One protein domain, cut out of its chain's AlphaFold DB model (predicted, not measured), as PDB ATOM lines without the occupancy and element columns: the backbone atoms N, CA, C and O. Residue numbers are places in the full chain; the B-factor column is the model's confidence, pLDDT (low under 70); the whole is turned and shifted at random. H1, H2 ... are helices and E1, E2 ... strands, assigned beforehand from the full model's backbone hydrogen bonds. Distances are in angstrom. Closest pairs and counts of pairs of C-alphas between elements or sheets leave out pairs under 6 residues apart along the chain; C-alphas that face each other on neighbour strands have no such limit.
ATOM      1  N   PRO A  27     -26.120   9.603 -26.718       53.06
ATOM      2  CA  PRO A  27     -27.346  10.029 -26.057       53.06
ATOM      3  C   PRO A  27     -27.758  11.418 -26.574       53.06
ATOM      4  O   PRO A  27     -26.903  12.299 -26.713       53.06
ATOM      5  N   PRO A  28     -29.047  11.633 -26.898       61.94
ATOM      6  CA  PRO A  28     -29.496  12.893 -27.468       61.94
ATOM      7  C   PRO A  28     -29.230  14.037 -26.486       61.94
ATOM      8  O   PRO A  28     -29.752  14.054 -25.375       61.94
ATOM      9  N   VAL A  29     -28.430  15.009 -26.921       79.88
ATOM     10  CA  VAL A  29     -28.109  16.215 -26.151       79.88
ATOM     11  C   VAL A  29     -29.349  17.114 -26.120       79.88
ATOM     12  O   VAL A  29     -29.517  17.960 -26.997       79.88
ATOM     13  N   TYR A  30     -30.226  16.910 -25.132       85.81
ATOM     14  CA  TYR A  30     -31.467  17.683 -24.995       85.81
ATOM     15  C   TYR A  30     -31.204  19.177 -24.828       85.81
ATOM     16  O   TYR A  30     -30.200  19.574 -24.221       85.81
ATOM     17  N   LYS A  31     -32.147  19.989 -25.322       88.19
ATOM     18  CA  LYS A  31     -32.136  21.456 -25.233       88.19
ATOM     19  C   LYS A  31     -33.530  22.062 -25.014       88.19
ATOM     20  O   LYS A  31     -34.547  21.382 -25.129       88.19
ATOM     21  N   ALA A  32     -33.595  23.381 -24.812       87.75
ATOM     22  CA  ALA A  32     -34.857  24.126 -24.731       87.75
ATOM     23  C   ALA A  32     -35.723  24.004 -26.010       87.75
ATOM     24  O   ALA A  32     -36.954  23.997 -25.937       87.75
ATOM     25  N   THR A  33     -35.111  23.817 -27.186       89.69
ATOM     26  CA  THR A  33     -35.840  23.494 -28.427       89.69
ATOM     27  C   THR A  33     -36.559  22.134 -28.381       89.69
ATOM     28  O   THR A  33     -37.652  22.010 -28.943       89.69
ATOM     29  N   ASP A  34     -36.044  21.132 -27.656       90.94
ATOM     30  CA  ASP A  34     -36.753  19.862 -27.427       90.94
ATOM     31  C   ASP A  34     -37.938  20.028 -26.475       90.94
ATOM     32  O   ASP A  34     -38.988  19.423 -26.698       90.94
ATOM     33  N   MET A  35     -37.819  20.894 -25.465       90.62
ATOM     34  CA  MET A  35     -38.940  21.281 -24.604       90.62
ATOM     35  C   MET A  35     -40.050  21.978 -25.409       90.62
ATOM     36  O   MET A  35     -41.214  21.586 -25.311       90.62
ATOM     37  N   LYS A  36     -39.711  22.930 -26.287       91.94
ATOM     38  CA  LYS A  36     -40.671  23.545 -27.226       91.94
ATOM     39  C   LYS A  36     -41.337  22.501 -28.130       91.94
ATOM     40  O   LYS A  36     -42.554  22.528 -28.317       91.94
ATOM     41  N   ARG A  37     -40.568  21.546 -28.669       91.75
ATOM     42  CA  ARG A  37     -41.113  20.433 -29.465       91.75
ATOM     43  C   ARG A  37     -42.059  19.557 -28.642       91.75
ATOM     44  O   ARG A  37     -43.124  19.225 -29.157       91.75
ATOM     45  N   TYR A  38     -41.690  19.210 -27.407       91.81
ATOM     46  CA  TYR A  38     -42.506  18.431 -26.472       91.81
ATOM     47  C   TYR A  38     -43.843  19.120 -26.208       91.81
ATOM     48  O   TYR A  38     -44.879  18.497 -26.405       91.81
ATOM     49  N   LEU A  39     -43.833  20.405 -25.836       90.44
ATOM     50  CA  LEU A  39     -45.050  21.171 -25.538       90.44
ATOM     51  C   LEU A  39     -46.015  21.214 -26.734       90.44
ATOM     52  O   LEU A  39     -47.218  21.053 -26.548       90.44
ATOM     53  N   ASN A  40     -45.486  21.347 -27.954       92.31
ATOM     54  CA  ASN A  40     -46.281  21.359 -29.186       92.31
ATOM     55  C   ASN A  40     -46.763  19.963 -29.639       92.31
ATOM     56  O   ASN A  40     -47.744  19.869 -30.369       92.31
ATOM     57  N   HIS A  41     -46.074  18.886 -29.244       92.19
ATOM     58  CA  HIS A  41     -46.316  17.520 -29.728       92.19
ATOM     59  C   HIS A  41     -46.253  16.503 -28.576       92.19
ATOM     60  O   HIS A  41     -45.428  15.583 -28.578       92.19
ATOM     61  N   ARG A  42     -47.114  16.665 -27.564       91.56
ATOM     62  CA  ARG A  42     -47.266  15.677 -26.483       91.56
ATOM     63  C   ARG A  42     -48.049  14.465 -26.995       91.56
ATOM     64  O   ARG A  42     -49.135  14.616 -27.547       91.56
ATOM     65  N   SER A  43     -47.528  13.261 -26.776       92.06
ATOM     66  CA  SER A  43     -48.292  12.026 -26.969       92.06
ATOM     67  C   SER A  43     -49.491  11.999 -26.006       92.06
ATOM     68  O   SER A  43     -49.300  12.293 -24.823       92.06
ATOM     69  N   PRO A  44     -50.698  11.583 -26.438       89.75
ATOM     70  CA  PRO A  44     -51.847  11.424 -25.541       89.75
ATOM     71  C   PRO A  44     -51.587  10.468 -24.367       89.75
ATOM     72  O   PRO A  44     -52.196  10.608 -23.315       89.75
ATOM     73  N   SER A  45     -50.662   9.516 -24.526       89.31
ATOM     74  CA  SER A  45     -50.290   8.539 -23.493       89.31
ATOM     75  C   SER A  45     -49.098   8.976 -22.631       89.31
ATOM     76  O   SER A  45     -48.526   8.151 -21.923       89.31
ATOM     77  N   ILE A  46     -48.672  10.246 -22.690       91.19
ATOM     78  CA  ILE A  46     -47.474  10.695 -21.961       91.19
ATOM     79  C   ILE A  46     -47.650  10.661 -20.440       91.19
ATOM     80  O   ILE A  46     -46.679  10.387 -19.740       91.19
ATOM     81  N   GLU A  47     -48.860  10.895 -19.918       89.81
ATOM     82  CA  GLU A  47     -49.154  10.893 -18.469       89.81
ATOM     83  C   GLU A  47     -49.414   9.468 -17.919       89.81
ATOM     84  O   GLU A  47     -49.364   9.264 -16.711       89.81
ATOM     85  N   GLU A  48     -49.533   8.466 -18.801       90.62
ATOM     86  CA  GLU A  48     -49.782   7.059 -18.458       90.62
ATOM     87  C   GLU A  48     -48.504   6.288 -18.110       90.62
ATOM     88  O   GLU A  48     -47.505   6.347 -18.844       90.62
ATOM     89  N   SER A  49     -48.559   5.488 -17.047       91.38
ATOM     90  CA  SER A  49     -47.631   4.391 -16.746       91.38
ATOM     91  C   SER A  49     -48.272   3.050 -17.102       91.38
ATOM     92  O   SER A  49     -49.421   2.798 -16.752       91.38
ATOM     93  N   PHE A  50     -47.537   2.174 -17.792       88.50
ATOM     94  CA  PHE A  50     -48.016   0.848 -18.196       88.50
ATOM     95  C   PHE A  50     -47.630  -0.174 -17.129       88.50
ATOM     96  O   PHE A  50     -46.455  -0.281 -16.788       88.50
ATOM     97  N   ILE A  51     -48.605  -0.910 -16.595       84.88
ATOM     98  CA  ILE A  51     -48.349  -1.858 -15.507       84.88
ATOM     99  C   ILE A  51     -47.719  -3.140 -16.094       84.88
ATOM    100  O   ILE A  51     -48.329  -3.762 -16.968       84.88
ATOM    101  N   PRO A  52     -46.526  -3.565 -15.627       79.38
ATOM    102  CA  PRO A  52     -45.870  -4.793 -16.069       79.38
ATOM    103  C   PRO A  52     -46.770  -6.027 -15.945       79.38
ATOM    104  O   PRO A  52     -47.415  -6.229 -14.915       79.38
ATOM    105  N   LEU A  53     -46.731  -6.931 -16.933       70.88
ATOM    106  CA  LEU A  53     -47.496  -8.193 -16.893       70.88
ATOM    107  C   LEU A  53     -47.205  -9.053 -15.653       70.88
ATOM    108  O   LEU A  53     -48.068  -9.806 -15.227       70.88
ATOM    109  N   LEU A  54     -46.016  -8.940 -15.056       69.19
ATOM    110  CA  LEU A  54     -45.658  -9.652 -13.821       69.19
ATOM    111  C   LEU A  54     -46.411  -9.148 -12.571       69.19
ATOM    112  O   LEU A  54     -46.451  -9.855 -11.569       69.19
ATOM    113  N   LEU A  55     -47.014  -7.954 -12.633       70.38
ATOM    114  CA  LEU A  55     -47.909  -7.408 -11.605       70.38
ATOM    115  C   LEU A  55     -49.397  -7.625 -11.947       70.38
ATOM    116  O   LEU A  55     -50.255  -7.364 -11.111       70.38
ATOM    117  N   LEU A  56     -49.719  -8.107 -13.154       68.12
ATOM    118  CA  LEU A  56     -51.088  -8.308 -13.636       68.12
ATOM    119  C   LEU A  56     -51.444  -9.797 -13.728       68.12
ATOM    120  O   LEU A  56     -50.646 -10.639 -14.123       68.12
ATOM    121  N   GLN A  57     -52.707 -10.133 -13.462       58.56
ATOM    122  CA  GLN A  57     -53.197 -11.516 -13.569       58.56
ATOM    123  C   GLN A  57     -53.682 -11.896 -14.991       58.56
ATOM    124  O   GLN A  57     -54.152 -13.014 -15.201       58.56
ATOM    125  N   SER A  58     -53.587 -10.993 -15.982       56.00
ATOM    126  CA  SER A  58     -54.116 -11.187 -17.350       56.00
ATOM    127  C   SER A  58     -53.047 -11.039 -18.446       56.00
ATOM    128  O   SER A  58     -51.980 -10.485 -18.209       56.00
ATOM    129  N   ARG A  59     -53.311 -11.583 -19.646       54.84
ATOM    130  CA  ARG A  59     -52.261 -12.102 -20.554       54.84
ATOM    131  C   ARG A  59     -52.193 -11.520 -21.980       54.84
ATOM    132  O   ARG A  59     -51.664 -12.192 -22.857       54.84
ATOM    133  N   LEU A  60     -52.771 -10.345 -22.248       57.34
ATOM    134  CA  LEU A  60     -52.907  -9.813 -23.621       57.34
ATOM    135  C   LEU A  60     -52.732  -8.287 -23.700       57.34
ATOM    136  O   LEU A  60     -53.724  -7.579 -23.881       57.34
ATOM    137  N   LEU A  61     -51.512  -7.769 -23.560       62.19
ATOM    138  CA  LEU A  61     -51.198  -6.378 -23.916       62.19
ATOM    139  C   LEU A  61     -50.966  -6.254 -25.436       62.19
ATOM    140  O   LEU A  61     -50.726  -7.243 -26.126       62.19
ATOM    141  N   GLU A  62     -51.041  -5.038 -25.978       70.62
ATOM    142  CA  GLU A  62     -50.501  -4.783 -27.321       70.62
ATOM    143  C   GLU A  62     -48.968  -4.778 -27.255       70.62
ATOM    144  O   GLU A  62     -48.400  -4.288 -26.280       70.62
ATOM    145  N   LYS A  63     -48.281  -5.263 -28.298       75.44
ATOM    146  CA  LYS A  63     -46.818  -5.466 -28.279       75.44
ATOM    147  C   LYS A  63     -46.021  -4.236 -27.807       75.44
ATOM    148  O   LYS A  63     -45.098  -4.365 -27.013       75.44
ATOM    149  N   TRP A  64     -46.388  -3.036 -28.261       74.00
ATOM    150  CA  TRP A  64     -45.717  -1.797 -27.850       74.00
ATOM    151  C   TRP A  64     -45.975  -1.444 -26.373       74.00
ATOM    152  O   TRP A  64     -45.106  -0.877 -25.718       74.00
ATOM    153  N   GLN A  65     -47.134  -1.818 -25.820       75.19
ATOM    154  CA  GLN A  65     -47.446  -1.659 -24.395       75.19
ATOM    155  C   GLN A  65     -46.646  -2.661 -23.552       75.19
ATOM    156  O   GLN A  65     -46.192  -2.302 -22.471       75.19
ATOM    157  N   GLU A  66     -46.427  -3.886 -24.051       75.19
ATOM    158  CA  GLU A  66     -45.514  -4.855 -23.420       75.19
ATOM    159  C   GLU A  66     -44.093  -4.292 -23.358       75.19
ATOM    160  O   GLU A  66     -43.516  -4.240 -22.274       75.19
ATOM    161  N   GLU A  67     -43.567  -3.788 -24.481       79.75
ATOM    162  CA  GLU A  67     -42.238  -3.164 -24.557       79.75
ATOM    163  C   GLU A  67     -42.095  -1.969 -23.590       79.75
ATOM    164  O   GLU A  67     -41.114  -1.917 -22.849       79.75
ATOM    165  N   LEU A  68     -43.079  -1.059 -23.528       80.94
ATOM    166  CA  LEU A  68     -43.079   0.072 -22.584       80.94
ATOM    167  C   LEU A  68     -43.223  -0.357 -21.113       80.94
ATOM    168  O   LEU A  68     -42.729   0.334 -20.227       80.94
ATOM    169  N   SER A  69     -43.905  -1.473 -20.836       79.69
ATOM    170  CA  SER A  69     -44.095  -1.992 -19.470       79.69
ATOM    171  C   SER A  69     -42.849  -2.675 -18.889       79.69
ATOM    172  O   SER A  69     -42.827  -3.012 -17.709       79.69
ATOM    173  N   LEU A  70     -41.815  -2.900 -19.709       79.12
ATOM    174  CA  LEU A  70     -40.515  -3.422 -19.273       79.12
ATOM    175  C   LEU A  70     -39.516  -2.307 -18.917       79.12
ATOM    176  O   LEU A  70     -38.499  -2.584 -18.278       79.12
ATOM    177  N   GLU A  71     -39.797  -1.063 -19.318       83.44
ATOM    178  CA  GLU A  71     -39.001   0.115 -18.966       83.44
ATOM    179  C   GLU A  71     -39.290   0.580 -17.538       83.44
ATOM    180  O   GLU A  71     -40.428   0.545 -17.070       83.44
ATOM    181  N   HIS A  72     -38.265   1.099 -16.859       88.19
ATOM    182  CA  HIS A  72     -38.467   1.778 -15.588       88.19
ATOM    183  C   HIS A  72     -39.227   3.103 -15.796       88.19
ATOM    184  O   HIS A  72     -38.771   4.014 -16.499       88.19
ATOM    185  N   ASP A  73     -40.395   3.204 -15.162       92.06
ATOM    186  CA  ASP A  73     -41.226   4.403 -15.112       92.06
ATOM    187  C   ASP A  73     -41.311   4.893 -13.656       92.06
ATOM    188  O   ASP A  73     -41.992   4.249 -12.850       92.06
ATOM    189  N   PRO A  74     -40.652   6.014 -13.298       93.62
ATOM    190  CA  PRO A  74     -40.569   6.490 -11.915       93.62
ATOM    191  C   PRO A  74     -41.940   6.834 -11.315       93.62
ATOM    192  O   PRO A  74     -42.084   6.908 -10.099       93.62
ATOM    193  N   ARG A  75     -42.979   7.004 -12.141       94.12
ATOM    194  CA  ARG A  75     -44.340   7.333 -11.698       94.12
ATOM    195  C   ARG A  75     -45.156   6.112 -11.291       94.12
ATOM    196  O   ARG A  75     -46.133   6.272 -10.562       94.12
ATOM    197  N   LEU A  76     -44.767   4.914 -11.736       93.38
ATOM    198  CA  LEU A  76     -45.553   3.694 -11.557       93.38
ATOM    199  C   LEU A  76     -45.737   3.349 -10.073       93.38
ATOM    200  O   LEU A  76     -46.869   3.245  -9.607       93.38
ATOM    201  N   LEU A  77     -44.641   3.193  -9.324       93.62
ATOM    202  CA  LEU A  77     -44.707   2.800  -7.913       93.62
ATOM    203  C   LEU A  77     -45.421   3.858  -7.037       93.62
ATOM    204  O   LEU A  77     -46.330   3.473  -6.298       93.62
ATOM    205  N   PRO A  78     -45.153   5.175  -7.178       95.81
ATOM    206  CA  PRO A  78     -45.966   6.220  -6.558       95.81
ATOM    207  C   PRO A  78     -47.460   6.131  -6.882       95.81
ATOM    208  O   PRO A  78     -48.280   6.234  -5.973       95.81
ATOM    209  N   ALA A  79     -47.840   5.902  -8.142       95.25
ATOM    210  CA  ALA A  79     -49.249   5.854  -8.537       95.25
ATOM    211  C   ALA A  79     -49.975   4.653  -7.908       95.25
ATOM    212  O   ALA A  79     -51.090   4.786  -7.401       95.25
ATOM    213  N   LEU A  80     -49.307   3.497  -7.880       94.06
ATOM    214  CA  LEU A  80     -49.780   2.284  -7.213       94.06
ATOM    215  C   LEU A  80     -49.941   2.480  -5.693       94.06
ATOM    216  O   LEU A  80     -50.930   2.025  -5.111       94.06
ATOM    217  N   TRP A  81     -49.025   3.207  -5.044       94.88
ATOM    218  CA  TRP A  81     -49.160   3.581  -3.634       94.88
ATOM    219  C   TRP A  81     -50.331   4.540  -3.383       94.88
ATOM    220  O   TRP A  81     -51.118   4.282  -2.475       94.88
ATOM    221  N   LEU A  82     -50.503   5.599  -4.185       94.25
ATOM    222  CA  LEU A  82     -51.624   6.542  -4.032       94.25
ATOM    223  C   LEU A  82     -52.989   5.861  -4.245       94.25
ATOM    224  O   LEU A  82     -53.928   6.130  -3.490       94.25
ATOM    225  N   ASN A  83     -53.087   4.911  -5.184       93.06
ATOM    226  CA  ASN A  83     -54.262   4.044  -5.325       93.06
ATOM    227  C   ASN A  83     -54.528   3.244  -4.034       93.06
ATOM    228  O   ASN A  83     -55.641   3.248  -3.504       93.06
ATOM    229  N   LYS A  84     -53.496   2.602  -3.464       91.69
ATOM    230  CA  LYS A  84     -53.634   1.815  -2.228       91.69
ATOM    231  C   LYS A  84     -53.991   2.672  -1.006       91.69
ATOM    232  O   LYS A  84     -54.795   2.233  -0.182       91.69
ATOM    233  N   ILE A  85     -53.451   3.886  -0.895       91.75
ATOM    234  CA  ILE A  85     -53.832   4.869   0.133       91.75
ATOM    235  C   ILE A  85     -55.310   5.243  -0.026       91.75
ATOM    236  O   ILE A  85     -56.070   5.180   0.940       91.75
ATOM    237  N   THR A  86     -55.745   5.537  -1.253       91.38
ATOM    238  CA  THR A  86     -57.139   5.877  -1.578       91.38
ATOM    239  C   THR A  86     -58.109   4.746  -1.228       91.38
ATOM    240  O   THR A  86     -59.138   4.997  -0.599       91.38
ATOM    241  N   ALA A  87     -57.780   3.495  -1.561       89.12
ATOM    242  CA  ALA A  87     -58.586   2.336  -1.179       89.12
ATOM    243  C   ALA A  87     -58.675   2.182   0.352       89.12
ATOM    244  O   ALA A  87     -59.762   2.014   0.899       89.12
ATOM    245  N   SER A  88     -57.550   2.343   1.053       87.88
ATOM    246  CA  SER A  88     -57.471   2.224   2.518       87.88
ATOM    247  C   SER A  88     -58.268   3.321   3.246       87.88
ATOM    248  O   SER A  88     -58.923   3.055   4.254       87.88
ATOM    249  N   LEU A  89     -58.291   4.543   2.695       84.06
ATOM    250  CA  LEU A  89     -59.189   5.616   3.134       84.06
ATOM    251  C   LEU A  89     -60.659   5.192   3.007       84.06
ATOM    252  O   LEU A  89     -61.404   5.294   3.982       84.06
ATOM    253  N   VAL A  90     -61.080   4.697   1.839       83.50
ATOM    254  CA  VAL A  90     -62.471   4.269   1.592       83.50
ATOM    255  C   VAL A  90     -62.883   3.099   2.498       83.50
ATOM    256  O   VAL A  90     -64.014   3.070   2.974       83.50
ATOM    257  N   GLU A  91     -61.966   2.173   2.783       83.69
ATOM    258  CA  GLU A  91     -62.171   1.035   3.692       83.69
ATOM    259  C   GLU A  91     -62.152   1.417   5.186       83.69
ATOM    260  O   GLU A  91     -62.609   0.641   6.024       83.69
ATOM    261  N   GLY A  92     -61.620   2.592   5.546       74.56
ATOM    262  CA  GLY A  92     -61.473   3.022   6.941       74.56
ATOM    263  C   GLY A  92     -60.332   2.330   7.703       74.56
ATOM    264  O   GLY A  92     -60.380   2.232   8.931       74.56
ATOM    265  N   THR A  93     -59.302   1.826   7.015       72.81
ATOM    266  CA  THR A  93     -58.212   1.061   7.645       72.81
ATOM    267  C   THR A  93     -57.170   1.965   8.322       72.81
ATOM    268  O   THR A  93     -56.295   2.550   7.693       72.81
ATOM    269  N   ALA A  94     -57.214   2.029   9.657       60.91
ATOM    270  CA  ALA A  94     -56.407   2.950  10.475       60.91
ATOM    271  C   ALA A  94     -54.889   2.651  10.573       60.91
ATOM    272  O   ALA A  94     -54.173   3.363  11.275       60.91
ATOM    273  N   LYS A  95     -54.378   1.583   9.942       75.12
ATOM    274  CA  LYS A  95     -52.959   1.167  10.018       75.12
ATOM    275  C   LYS A  95     -52.424   0.705   8.660       75.12
ATOM    276  O   LYS A  95     -52.015  -0.445   8.507       75.12
ATOM    277  N   LEU A  96     -52.439   1.604   7.680       87.69
ATOM    278  CA  LEU A  96     -51.799   1.374   6.388       87.69
ATOM    279  C   LEU A  96     -50.268   1.312   6.528       87.69
ATOM    280  O   LEU A  96     -49.663   2.098   7.256       87.69
ATOM    281  N   ARG A  97     -49.654   0.392   5.784       90.00
ATOM    282  CA  ARG A  97     -48.235   0.405   5.427       90.00
ATOM    283  C   ARG A  97     -48.087   0.098   3.939       90.00
ATOM    284  O   ARG A  97     -48.949  -0.562   3.361       90.00
ATOM    285  N   LEU A  98     -47.019   0.596   3.326       91.44
ATOM    286  CA  LEU A  98     -46.742   0.419   1.901       91.44
ATOM    287  C   LEU A  98     -45.640  -0.631   1.677       91.44
ATOM    288  O   LEU A  98     -44.629  -0.599   2.384       91.44
ATOM    289  N   PRO A  99     -45.804  -1.567   0.726       90.88
ATOM    290  CA  PRO A  99     -44.724  -2.454   0.308       90.88
ATOM    291  C   PRO A  99     -43.708  -1.674  -0.536       90.88
ATOM    292  O   PRO A  99     -44.084  -0.775  -1.296       90.88
ATOM    293  N   PHE A 100     -42.425  -2.015  -0.412       89.38
ATOM    294  CA  PHE A 100     -41.325  -1.330  -1.095       89.38
ATOM    295  C   PHE A 100     -40.257  -2.329  -1.544       89.38
ATOM    296  O   PHE A 100     -39.797  -3.152  -0.756       89.38
ATOM    297  N   GLU A 101     -39.781  -2.185  -2.781       86.31
ATOM    298  CA  GLU A 101     -38.580  -2.862  -3.275       86.31
ATOM    299  C   GLU A 101     -37.755  -1.898  -4.136       86.31
ATOM    300  O   GLU A 101     -38.284  -1.282  -5.067       86.31
ATOM    301  N   TRP A 102     -36.440  -1.821  -3.893       88.31
ATOM    302  CA  TRP A 102     -35.533  -0.971  -4.678       88.31
ATOM    303  C   TRP A 102     -35.589  -1.272  -6.185       88.31
ATOM    304  O   TRP A 102     -35.511  -0.350  -6.988       88.31
ATOM    305  N   TYR A 103     -35.824  -2.529  -6.579       83.94
ATOM    306  CA  TYR A 103     -35.954  -2.939  -7.986       83.94
ATOM    307  C   TYR A 103     -37.094  -2.234  -8.751       83.94
ATOM    308  O   TYR A 103     -37.005  -2.069  -9.965       83.94
ATOM    309  N   PHE A 104     -38.153  -1.802  -8.057       83.94
ATOM    310  CA  PHE A 104     -39.258  -1.044  -8.656       83.94
ATOM    311  C   PHE A 104     -39.132   0.469  -8.427       83.94
ATOM    312  O   PHE A 104     -39.677   1.246  -9.208       83.94
ATOM    313  N   GLN A 183     -40.417   4.986   5.613       95.75
ATOM    314  CA  GLN A 183     -41.674   5.626   5.220       95.75
ATOM    315  C   GLN A 183     -41.533   6.394   3.898       95.75
ATOM    316  O   GLN A 183     -40.419   6.710   3.469       95.75
ATOM    317  N   VAL A 184     -42.673   6.717   3.289       97.00
ATOM    318  CA  VAL A 184     -42.793   7.638   2.152       97.00
ATOM    319  C   VAL A 184     -43.406   8.955   2.629       97.00
ATOM    320  O   VAL A 184     -44.370   8.933   3.393       97.00
ATOM    321  N   VAL A 185     -42.886  10.088   2.154       97.12
ATOM    322  CA  VAL A 185     -43.486  11.422   2.310       97.12
ATOM    323  C   VAL A 185     -43.935  11.915   0.934       97.12
ATOM    324  O   VAL A 185     -43.103  12.195   0.073       97.12
ATOM    325  N   PHE A 186     -45.241  12.018   0.700       96.50
ATOM    326  CA  PHE A 186     -45.789  12.552  -0.548       96.50
ATOM    327  C   PHE A 186     -46.076  14.047  -0.410       96.50
ATOM    328  O   PHE A 186     -47.040  14.423   0.260       96.50
ATOM    329  N   LEU A 187     -45.280  14.894  -1.065       94.88
ATOM    330  CA  LEU A 187     -45.473  16.345  -1.046       94.88
ATOM    331  C   LEU A 187     -46.704  16.724  -1.871       94.88
ATOM    332  O   LEU A 187     -46.813  16.344  -3.039       94.88
ATOM    333  N   GLY A 188     -47.630  17.466  -1.265       90.94
ATOM    334  CA  GLY A 188     -48.836  17.948  -1.933       90.94
ATOM    335  C   GLY A 188     -49.959  16.921  -2.112       90.94
ATOM    336  O   GLY A 188     -50.914  17.207  -2.833       90.94
ATOM    337  N   ALA A 189     -49.874  15.721  -1.531       91.31
ATOM    338  CA  ALA A 189     -50.873  14.664  -1.738       91.31
ATOM    339  C   ALA A 189     -52.120  14.767  -0.839       91.31
ATOM    340  O   ALA A 189     -53.141  14.145  -1.145       91.31
ATOM    341  N   GLY A 190     -52.053  15.511   0.268       85.44
ATOM    342  CA  GLY A 190     -53.167  15.651   1.205       85.44
ATOM    343  C   GLY A 190     -54.278  16.601   0.722       85.44
ATOM    344  O   GLY A 190     -54.131  17.300  -0.285       85.44
ATOM    345  N   PRO A 191     -55.431  16.636   1.413       80.81
ATOM    346  CA  PRO A 191     -56.620  17.369   0.979       80.81
ATOM    347  C   PRO A 191     -56.437  18.890   0.885       80.81
ATOM    348  O   PRO A 191     -57.203  19.519   0.155       80.81
ATOM    349  N   LEU A 192     -55.458  19.499   1.554       81.69
ATOM    350  CA  LEU A 192     -55.122  20.923   1.386       81.69
ATOM    351  C   LEU A 192     -53.778  21.148   0.671       81.69
ATOM    352  O   LEU A 192     -53.131  22.168   0.883       81.69
ATOM    353  N   ASP A 193     -53.371  20.191  -0.170       83.38
ATOM    354  CA  ASP A 193     -52.051  20.142  -0.817       83.38
ATOM    355  C   ASP A 193     -50.897  20.151   0.216       83.38
ATOM    356  O   ASP A 193     -49.787  20.617  -0.035       83.38
ATOM    357  N   GLU A 194     -51.184  19.586   1.390       87.00
ATOM    358  CA  GLU A 194     -50.255  19.263   2.475       87.00
ATOM    359  C   GLU A 194     -49.467  17.975   2.178       87.00
ATOM    360  O   GLU A 194     -49.879  17.137   1.360       87.00
ATOM    361  N   SER A 195     -48.330  17.798   2.850       92.56
ATOM    362  CA  SER A 195     -47.526  16.581   2.724       92.56
ATOM    363  C   SER A 195     -48.129  15.423   3.522       92.56
ATOM    364  O   SER A 195     -48.616  15.624   4.629       92.56
ATOM    365  N   LEU A 196     -48.064  14.204   2.981       93.25
ATOM    366  CA  LEU A 196     -48.593  12.978   3.592       93.25
ATOM    367  C   LEU A 196     -47.468  11.999   3.948       93.25
ATOM    368  O   LEU A 196     -46.740  11.575   3.051       93.25
ATOM    369  N   VAL A 197     -47.377  11.563   5.208       94.06
ATOM    370  CA  VAL A 197     -46.409  10.547   5.657       94.06
ATOM    371  C   VAL A 197     -47.077   9.170   5.779       94.06
ATOM    372  O   VAL A 197     -48.094   9.019   6.457       94.06
ATOM    373  N   VAL A 198     -46.505   8.142   5.137       93.62
ATOM    374  CA  VAL A 198     -47.017   6.756   5.170       93.62
ATOM    375  C   VAL A 198     -45.883   5.751   5.433       93.62
ATOM    376  O   VAL A 198     -44.947   5.680   4.633       93.62
ATOM    377  N   PRO A 199     -45.935   4.929   6.501       93.88
ATOM    378  CA  PRO A 199     -44.867   3.973   6.808       93.88
ATOM    379  C   PRO A 199     -44.731   2.836   5.783       93.88
ATOM    380  O   PRO A 199     -45.711   2.387   5.189       93.88
ATOM    381  N   ILE A 200     -43.518   2.302   5.636       92.50
ATOM    382  CA  ILE A 200     -43.189   1.160   4.768       92.50
ATOM    383  C   ILE A 200     -43.089  -0.137   5.586       92.50
ATOM    384  O   ILE A 200     -42.675  -0.134   6.750       92.50
ATOM    385  N   HIS A 201     -43.445  -1.273   4.980       88.62
ATOM    386  CA  HIS A 201     -43.199  -2.601   5.551       88.62
ATOM    387  C   HIS A 201     -41.691  -2.872   5.712       88.62
ATOM    388  O   HIS A 201     -40.952  -2.951   4.741       88.62
ATOM    389  N   GLN A 202     -41.232  -3.055   6.956       83.06
ATOM    390  CA  GLN A 202     -39.809  -3.240   7.297       83.06
ATOM    391  C   GLN A 202     -39.314  -4.696   7.173       83.06
ATOM    392  O   GLN A 202     -38.266  -5.048   7.711       83.06
ATOM    393  N   GLN A 203     -40.068  -5.570   6.501       69.00
ATOM    394  CA  GLN A 203     -39.665  -6.950   6.228       69.00
ATOM    395  C   GLN A 203     -39.440  -7.114   4.727       69.00
ATOM    396  O   GLN A 203     -40.373  -7.008   3.941       69.00
ATOM    397  N   GLN A 204     -38.201  -7.397   4.327       56.28
ATOM    398  CA  GLN A 204     -37.912  -7.821   2.958       56.28
ATOM    399  C   GLN A 204     -38.443  -9.247   2.762       56.28
ATOM    400  O   GLN A 204     -38.042 -10.150   3.504       56.28
ATOM    401  N   SER A 205     -39.304  -9.467   1.762       51.16
ATOM    402  CA  SER A 205     -39.778 -10.818   1.440       51.16
ATOM    403  C   SER A 205     -38.592 -11.744   1.147       51.16
ATOM    404  O   SER A 205     -37.695 -11.424   0.359       51.16
ATOM    405  N   GLN A 206     -38.566 -12.902   1.810       43.12
ATOM    406  CA  GLN A 206     -37.485 -13.879   1.658       43.12
ATOM    407  C   GLN A 206     -37.620 -14.726   0.382       43.12
ATOM    408  O   GLN A 206     -36.682 -15.440   0.032       43.12
ATOM    409  N   ALA A 207     -38.752 -14.644  -0.329       41.28
ATOM    410  CA  ALA A 207     -39.025 -15.469  -1.499       41.28
ATOM    411  C   ALA A 207     -39.735 -14.694  -2.621       41.28
ATOM    412  O   ALA A 207     -40.862 -14.239  -2.461       41.28
ATOM    413  N   ILE A 208     -39.141 -14.699  -3.820       42.88
ATOM    414  CA  ILE A 208     -39.792 -14.285  -5.086       42.88
ATOM    415  C   ILE A 208     -40.845 -15.332  -5.547       42.88
ATOM    416  O   ILE A 208     -41.427 -15.243  -6.624       42.88
ATOM    417  N   HIS A 209     -41.076 -16.382  -4.752       39.56
ATOM    418  CA  HIS A 209     -41.983 -17.488  -5.077       39.56
ATOM    419  C   HIS A 209     -43.408 -17.327  -4.540       39.56
ATOM    420  O   HIS A 209     -44.291 -18.065  -4.973       39.56
ATOM    421  N   GLU A 210     -43.646 -16.349  -3.671       42.50
ATOM    422  CA  GLU A 210     -44.992 -15.842  -3.402       42.50
ATOM    423  C   GLU A 210     -45.252 -14.635  -4.316       42.50
ATOM    424  O   GLU A 210     -44.311 -14.029  -4.833       42.50
ATOM    425  N   GLN A 211     -46.524 -14.315  -4.582       50.88
ATOM    426  CA  GLN A 211     -46.870 -13.119  -5.359       50.88
ATOM    427  C   GLN A 211     -46.194 -11.898  -4.711       50.88
ATOM    428  O   GLN A 211     -46.391 -11.715  -3.508       50.88
ATOM    429  N   PRO A 212     -45.409 -11.081  -5.448       58.56
ATOM    430  CA  PRO A 212     -44.774  -9.904  -4.864       58.56
ATOM    431  C   PRO A 212     -45.830  -9.045  -4.170       58.56
ATOM    432  O   PRO A 212     -46.899  -8.844  -4.742       58.56
ATOM    433  N   GLU A 213     -45.554  -8.480  -2.989       64.12
ATOM    434  CA  GLU A 213     -46.530  -7.594  -2.321       64.12
ATOM    435  C   GLU A 213     -46.958  -6.427  -3.236       64.12
ATOM    436  O   GLU A 213     -48.062  -5.894  -3.131       64.12
ATOM    437  N   LEU A 214     -46.103  -6.079  -4.200       71.38
ATOM    438  CA  LEU A 214     -46.343  -5.097  -5.249       71.38
ATOM    439  C   LEU A 214     -47.394  -5.520  -6.296       71.38
ATOM    440  O   LEU A 214     -48.053  -4.640  -6.848       71.38
ATOM    441  N   SER A 215     -47.630  -6.816  -6.552       69.94
ATOM    442  CA  SER A 215     -48.745  -7.240  -7.424       69.94
ATOM    443  C   SER A 215     -50.100  -6.975  -6.759       69.94
ATOM    444  O   SER A 215     -51.073  -6.651  -7.441       69.94
ATOM    445  N   LEU A 216     -50.155  -6.988  -5.420       73.81
ATOM    446  CA  LEU A 216     -51.357  -6.614  -4.672       73.81
ATOM    447  C   LEU A 216     -51.722  -5.131  -4.837       73.81
ATOM    448  O   LEU A 216     -52.897  -4.796  -4.696       73.81
ATOM    449  N   LEU A 217     -50.763  -4.255  -5.169       80.94
ATOM    450  CA  LEU A 217     -51.042  -2.843  -5.466       80.94
ATOM    451  C   LEU A 217     -51.729  -2.637  -6.826       80.94
ATOM    452  O   LEU A 217     -52.444  -1.651  -7.006       80.94
ATOM    453  N   ALA A 218     -51.507  -3.550  -7.777       79.88
ATOM    454  CA  ALA A 218     -52.092  -3.508  -9.118       79.88
ATOM    455  C   ALA A 218     -53.476  -4.186  -9.202       79.88
ATOM    456  O   ALA A 218     -54.157  -4.084 -10.222       79.88
ATOM    457  N   ASN A 219     -53.919  -4.872  -8.143       75.38
ATOM    458  CA  ASN A 219     -55.231  -5.518  -8.106       75.38
ATOM    459  C   ASN A 219     -56.366  -4.494  -8.276       75.38
ATOM    460  O   ASN A 219     -56.466  -3.525  -7.527       75.38
ATOM    461  N   GLY A 220     -57.260  -4.752  -9.233       71.88
ATOM    462  CA  GLY A 220     -58.424  -3.902  -9.507       71.88
ATOM    463  C   GLY A 220     -58.129  -2.645 -10.333       71.88
ATOM    464  O   GLY A 220     -59.071  -1.926 -10.656       71.88
ATOM    465  N   LEU A 221     -56.870  -2.395 -10.707       77.12
ATOM    466  CA  LEU A 221     -56.526  -1.381 -11.701       77.12
ATOM    467  C   LEU A 221     -56.641  -1.938 -13.124       77.12
ATOM    468  O   LEU A 221     -56.455  -3.133 -13.376       77.12
ATOM    469  N   ASP A 222     -56.899  -1.031 -14.065       74.75
ATOM    470  CA  ASP A 222     -56.667  -1.278 -15.482       74.75
ATOM    471  C   ASP A 222     -55.165  -1.467 -15.763       74.75
ATOM    472  O   ASP A 222     -54.297  -1.323 -14.907       74.75
ATOM    473  N   ARG A 223     -54.817  -1.771 -17.013       81.62
ATOM    474  CA  ARG A 223     -53.426  -2.020 -17.444       81.62
ATOM    475  C   ARG A 223     -52.526  -0.776 -17.434       81.62
ATOM    476  O   ARG A 223     -51.355  -0.860 -17.810       81.62
ATOM    477  N   ARG A 224     -53.088   0.379 -17.090       88.25
ATOM    478  CA  ARG A 224     -52.443   1.689 -17.096       88.25
ATOM    479  C   ARG A 224     -52.839   2.441 -15.834       88.25
ATOM    480  O   ARG A 224     -53.911   2.198 -15.283       88.25
ATOM    481  N   VAL A 225     -51.972   3.336 -15.384       91.94
ATOM    482  CA  VAL A 225     -52.229   4.201 -14.235       91.94
ATOM    483  C   VAL A 225     -51.545   5.553 -14.438       91.94
ATOM    484  O   VAL A 225     -50.393   5.610 -14.867       91.94
ATOM    485  N   SER A 226     -52.239   6.641 -14.112       93.75
ATOM    486  CA  SER A 226     -51.691   8.000 -14.108       93.75
ATOM    487  C   SER A 226     -51.454   8.465 -12.671       93.75
ATOM    488  O   SER A 226     -52.384   8.529 -11.868       93.75
ATOM    489  N   LEU A 227     -50.207   8.814 -12.335       94.56
ATOM    490  CA  LEU A 227     -49.831   9.319 -11.004       94.56
ATOM    491  C   LEU A 227     -50.665  10.544 -10.598       94.56
ATOM    492  O   LEU A 227     -51.160  10.623  -9.475       94.56
ATOM    493  N   LYS A 228     -50.892  11.442 -11.557       92.62
ATOM    494  CA  LYS A 228     -51.687  12.658 -11.384       92.62
ATOM    495  C   LYS A 228     -53.149  12.357 -11.089       92.62
ATOM    496  O   LYS A 228     -53.697  12.923 -10.150       92.62
ATOM    497  N   GLU A 229     -53.757  11.430 -11.828       93.38
ATOM    498  CA  GLU A 229     -55.135  11.018 -11.554       93.38
ATOM    499  C   GLU A 229     -55.266  10.366 -10.177       93.38
ATOM    500  O   GLU A 229     -56.227  10.652  -9.469       93.38
ATOM    501  N   GLN A 230     -54.294   9.551  -9.751       94.06
ATOM    502  CA  GLN A 230     -54.311   8.947  -8.414       94.06
ATOM    503  C   GLN A 230     -54.133   9.992  -7.299       94.06
ATOM    504  O   GLN A 230     -54.824   9.914  -6.283       94.06
ATOM    505  N   ALA A 231     -53.283  11.006  -7.495       93.44
ATOM    506  CA  ALA A 231     -53.151  12.131  -6.566       93.44
ATOM    507  C   ALA A 231     -54.442  12.965  -6.476       93.44
ATOM    508  O   ALA A 231     -54.927  13.250  -5.380       93.44
ATOM    509  N   ASP A 232     -55.053  13.309  -7.610       92.44
ATOM    510  CA  ASP A 232     -56.300  14.083  -7.642       92.44
ATOM    511  C   ASP A 232     -57.493  13.284  -7.086       92.44
ATOM    512  O   ASP A 232     -58.338  13.835  -6.369       92.44
ATOM    513  N   HIS A 233     -57.538  11.971  -7.336       92.44
ATOM    514  CA  HIS A 233     -58.524  11.063  -6.752       92.44
ATOM    515  C   HIS A 233     -58.370  10.996  -5.226       92.44
ATOM    516  O   HIS A 233     -59.369  11.150  -4.516       92.44
ATOM    517  N   LEU A 234     -57.143  10.835  -4.717       92.00
ATOM    518  CA  LEU A 234     -56.834  10.837  -3.286       92.00
ATOM    519  C   LEU A 234     -57.324  12.127  -2.613       92.00
ATOM    520  O   LEU A 234     -58.143  12.064  -1.691       92.00
ATOM    521  N   ARG A 235     -56.898  13.293  -3.125       90.62
ATOM    522  CA  ARG A 235     -57.318  14.622  -2.636       90.62
ATOM    523  C   ARG A 235     -58.845  14.741  -2.595       90.62
ATOM    524  O   ARG A 235     -59.410  15.177  -1.594       90.62
ATOM    525  N   SER A 236     -59.525  14.323  -3.666       90.94
ATOM    526  CA  SER A 236     -60.989  14.369  -3.791       90.94
ATOM    527  C   SER A 236     -61.704  13.466  -2.775       90.94
ATOM    528  O   SER A 236     -62.601  13.919  -2.058       90.94
ATOM    529  N   LYS A 237     -61.275  12.202  -2.644       89.50
ATOM    530  CA  LYS A 237     -61.866  11.252  -1.687       89.50
ATOM    531  C   LYS A 237     -61.651  11.688  -0.251       89.50
ATOM    532  O   LYS A 237     -62.610  11.653   0.522       89.50
ATOM    533  N   TRP A 238     -60.454  12.160   0.086       86.69
ATOM    534  CA  TRP A 238     -60.143  12.634   1.429       86.69
ATOM    535  C   TRP A 238     -60.999  13.854   1.798       86.69
ATOM    536  O   TRP A 238     -61.696  13.803   2.810       86.69
ATOM    537  N   ARG A 239     -61.077  14.882   0.935       86.31
ATOM    538  CA  ARG A 239     -61.960  16.057   1.122       86.31
ATOM    539  C   ARG A 239     -63.433  15.687   1.350       86.31
ATOM    540  O   ARG A 239     -64.142  16.402   2.050       86.31
ATOM    541  N   SER A 240     -63.905  14.596   0.741       84.19
ATOM    542  CA  SER A 240     -65.293  14.124   0.871       84.19
ATOM    543  C   SER A 240     -65.546  13.176   2.054       84.19
ATOM    544  O   SER A 240     -66.705  12.883   2.360       84.19
ATOM    545  N   SER A 241     -64.497  12.682   2.720       74.75
ATOM    546  CA  SER A 241     -64.641  11.730   3.821       74.75
ATOM    547  C   SER A 241     -65.021  12.429   5.127       74.75
ATOM    548  O   SER A 241     -64.488  13.476   5.479       74.75
ATOM    549  N   ARG A 242     -65.944  11.818   5.879       61.44
ATOM    550  CA  ARG A 242     -66.335  12.259   7.233       61.44
ATOM    551  C   ARG A 242     -65.532  11.574   8.342       61.44
ATOM    552  O   ARG A 242     -65.811  11.787   9.519       61.44
ATOM    553  N   VAL A 243     -64.600  10.700   7.972       57.78
ATOM    554  CA  VAL A 243     -63.780   9.926   8.904       57.78
ATOM    555  C   VAL A 243     -62.534  10.735   9.253       57.78
ATOM    556  O   VAL A 243     -61.842  11.235   8.370       57.78
ATOM    557  N   VAL A 244     -62.239  10.852  10.548       55.22
ATOM    558  CA  VAL A 244     -60.970  11.409  11.028       55.22
ATOM    559  C   VAL A 244     -59.916  10.308  10.931       55.22
ATOM    560  O   VAL A 244     -59.966   9.337  11.686       55.22
ATOM    561  N   TYR A 245     -58.986  10.433   9.985       56.28
ATOM    562  CA  TYR A 245     -57.884   9.483   9.815       56.28
ATOM    563  C   TYR A 245     -56.666   9.908  10.631       56.28
ATOM    564  O   TYR A 245     -56.347  11.088  10.723       56.28
ATOM    565  N   THR A 246     -55.941   8.926  11.158       57.38
ATOM    566  CA  THR A 246     -54.670   9.112  11.871       57.38
ATOM    567  C   THR A 246     -53.468   8.995  10.926       57.38
ATOM    568  O   THR A 246     -52.485   8.340  11.266       57.38
ATOM    569  N   MET A 247     -53.569   9.546   9.712       66.75
ATOM    570  CA  MET A 247     -52.400   9.709   8.843       66.75
ATOM    571  C   MET A 247     -51.723  11.032   9.184       66.75
ATOM    572  O   MET A 247     -52.391  12.057   9.301       66.75
ATOM    573  N   GLU A 248     -50.409  10.986   9.375       74.62
ATOM    574  CA  GLU A 248     -49.605  12.160   9.689       74.62
ATOM    575  C   GLU A 248     -49.489  13.038   8.440       74.62
ATOM    576  O   GLU A 248     -49.067  12.585   7.371       74.62
ATOM    577  N   THR A 249     -49.922  14.287   8.581       73.50
ATOM    578  CA  THR A 249     -49.818  15.324   7.557       73.50
ATOM    579  C   THR A 249     -48.898  16.428   8.053       73.50
ATOM    580  O   THR A 249     -48.822  16.690   9.254       73.50
ATOM    581  N   LEU A 250     -48.174  17.056   7.128       79.62
ATOM    582  CA  LEU A 250     -47.288  18.176   7.426       79.62
ATOM    583  C   LEU A 250     -47.832  19.422   6.730       79.62
ATOM    584  O   LEU A 250     -47.952  19.451   5.500       79.62
ATOM    585  N   GLN A 251     -48.147  20.442   7.523       69.69
ATOM    586  CA  GLN A 251     -48.634  21.729   7.049       69.69
ATOM    587  C   GLN A 251     -47.571  22.800   7.304       69.69
ATOM    588  O   GLN A 251     -47.089  22.954   8.422       69.69
TER     589      GLN A 251
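This is residues 27 to 104 and 183 to 251 of the 627 residues of an uncharacterized protein of Candida auris (UniProt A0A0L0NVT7). Two helices side by side, H3 and H5, make the core, with a small three-strand sheet, E2, E3 and E5, to one side of the pair and a two-strand ladder, E1 and E4, by the end where both helices begin. H4 packs on H3, H2 lies by E1, and residues 27 to 44, with H1, stick out as an arm. The printed part has 147 residues, with five named helices and five named strands in the order H1 E1 H2 H3 E2 E3 H4 E4 H5 E5; under half of the residues are in named elements, and the class is mixed, helices and strands. The larger sheet has the order E2, E3, E5, and both sheets are antiparallel. The whole is only just compact, close to loose, with a radius of gyration of the C-alphas of 17.2 A and spans of 47 by 40 by 25 A.

In the larger sheet E2 is residues 183 to 187, 13.0 A long from (-41.674, 5.626, 5.220), E3 is residues 195 to 199, 13.5 A long, and E5 is residues 248 to 250, ending at (-47.288, 18.176, 7.426). H3, residues 76 to 91, is 22.7 A long, and H5, residues 227 to 240, is 20.1 A long. E1 is residues 48 to 50, E4 residues 224 to 226, H2 residues 63 to 69 and H4 residues 215 to 218. H1, residues 32 to 40, is 12.6 A long and begins at (-34.857, 24.126, -24.731).

E2 and E3 form an antiparallel hairpin, with N 184 and O 198 2.8 A apart. E3, the inner strand, is antiparallel to E5, with N 197 and O 248 2.9 A apart. H3 only grazes this sheet, with its residues 78 to 85. H3 and H5 touch at a shallow tilt of 18 degrees, the same way; their closest C-alphas, of Ala 79 and Leu 227, are 4.3 A apart. H3 touches H4 with residues 80 to 84 alone, the closest C-alphas being those of Leu 80 and Leu 217, 5.6 A. E1 and E4 are antiparallel, with N 49 and O 225 2.9 A apart. The closest C-alphas of E1 and H2 are those of Phe 50 and Ser 69, 5.0 A. H1 and H3 are apart. Each O i to N i+4 pair is within hydrogen-bond range in H1, H2, H3 and H5; H4 is too short for such a pair.

The two C-alphas farthest apart, of Pro 27 and Arg 242, are 51.3 A apart. Residues 105 to 182 are not printed, and C-alphas 104 and 183 are 15.6 A apart across the cut. The links E1 to H2 and E3 to H4 are long. The mean pLDDT of the printed part is 81.0, and 29 residues are under 70, among them 203 to 213 and 242 to 247.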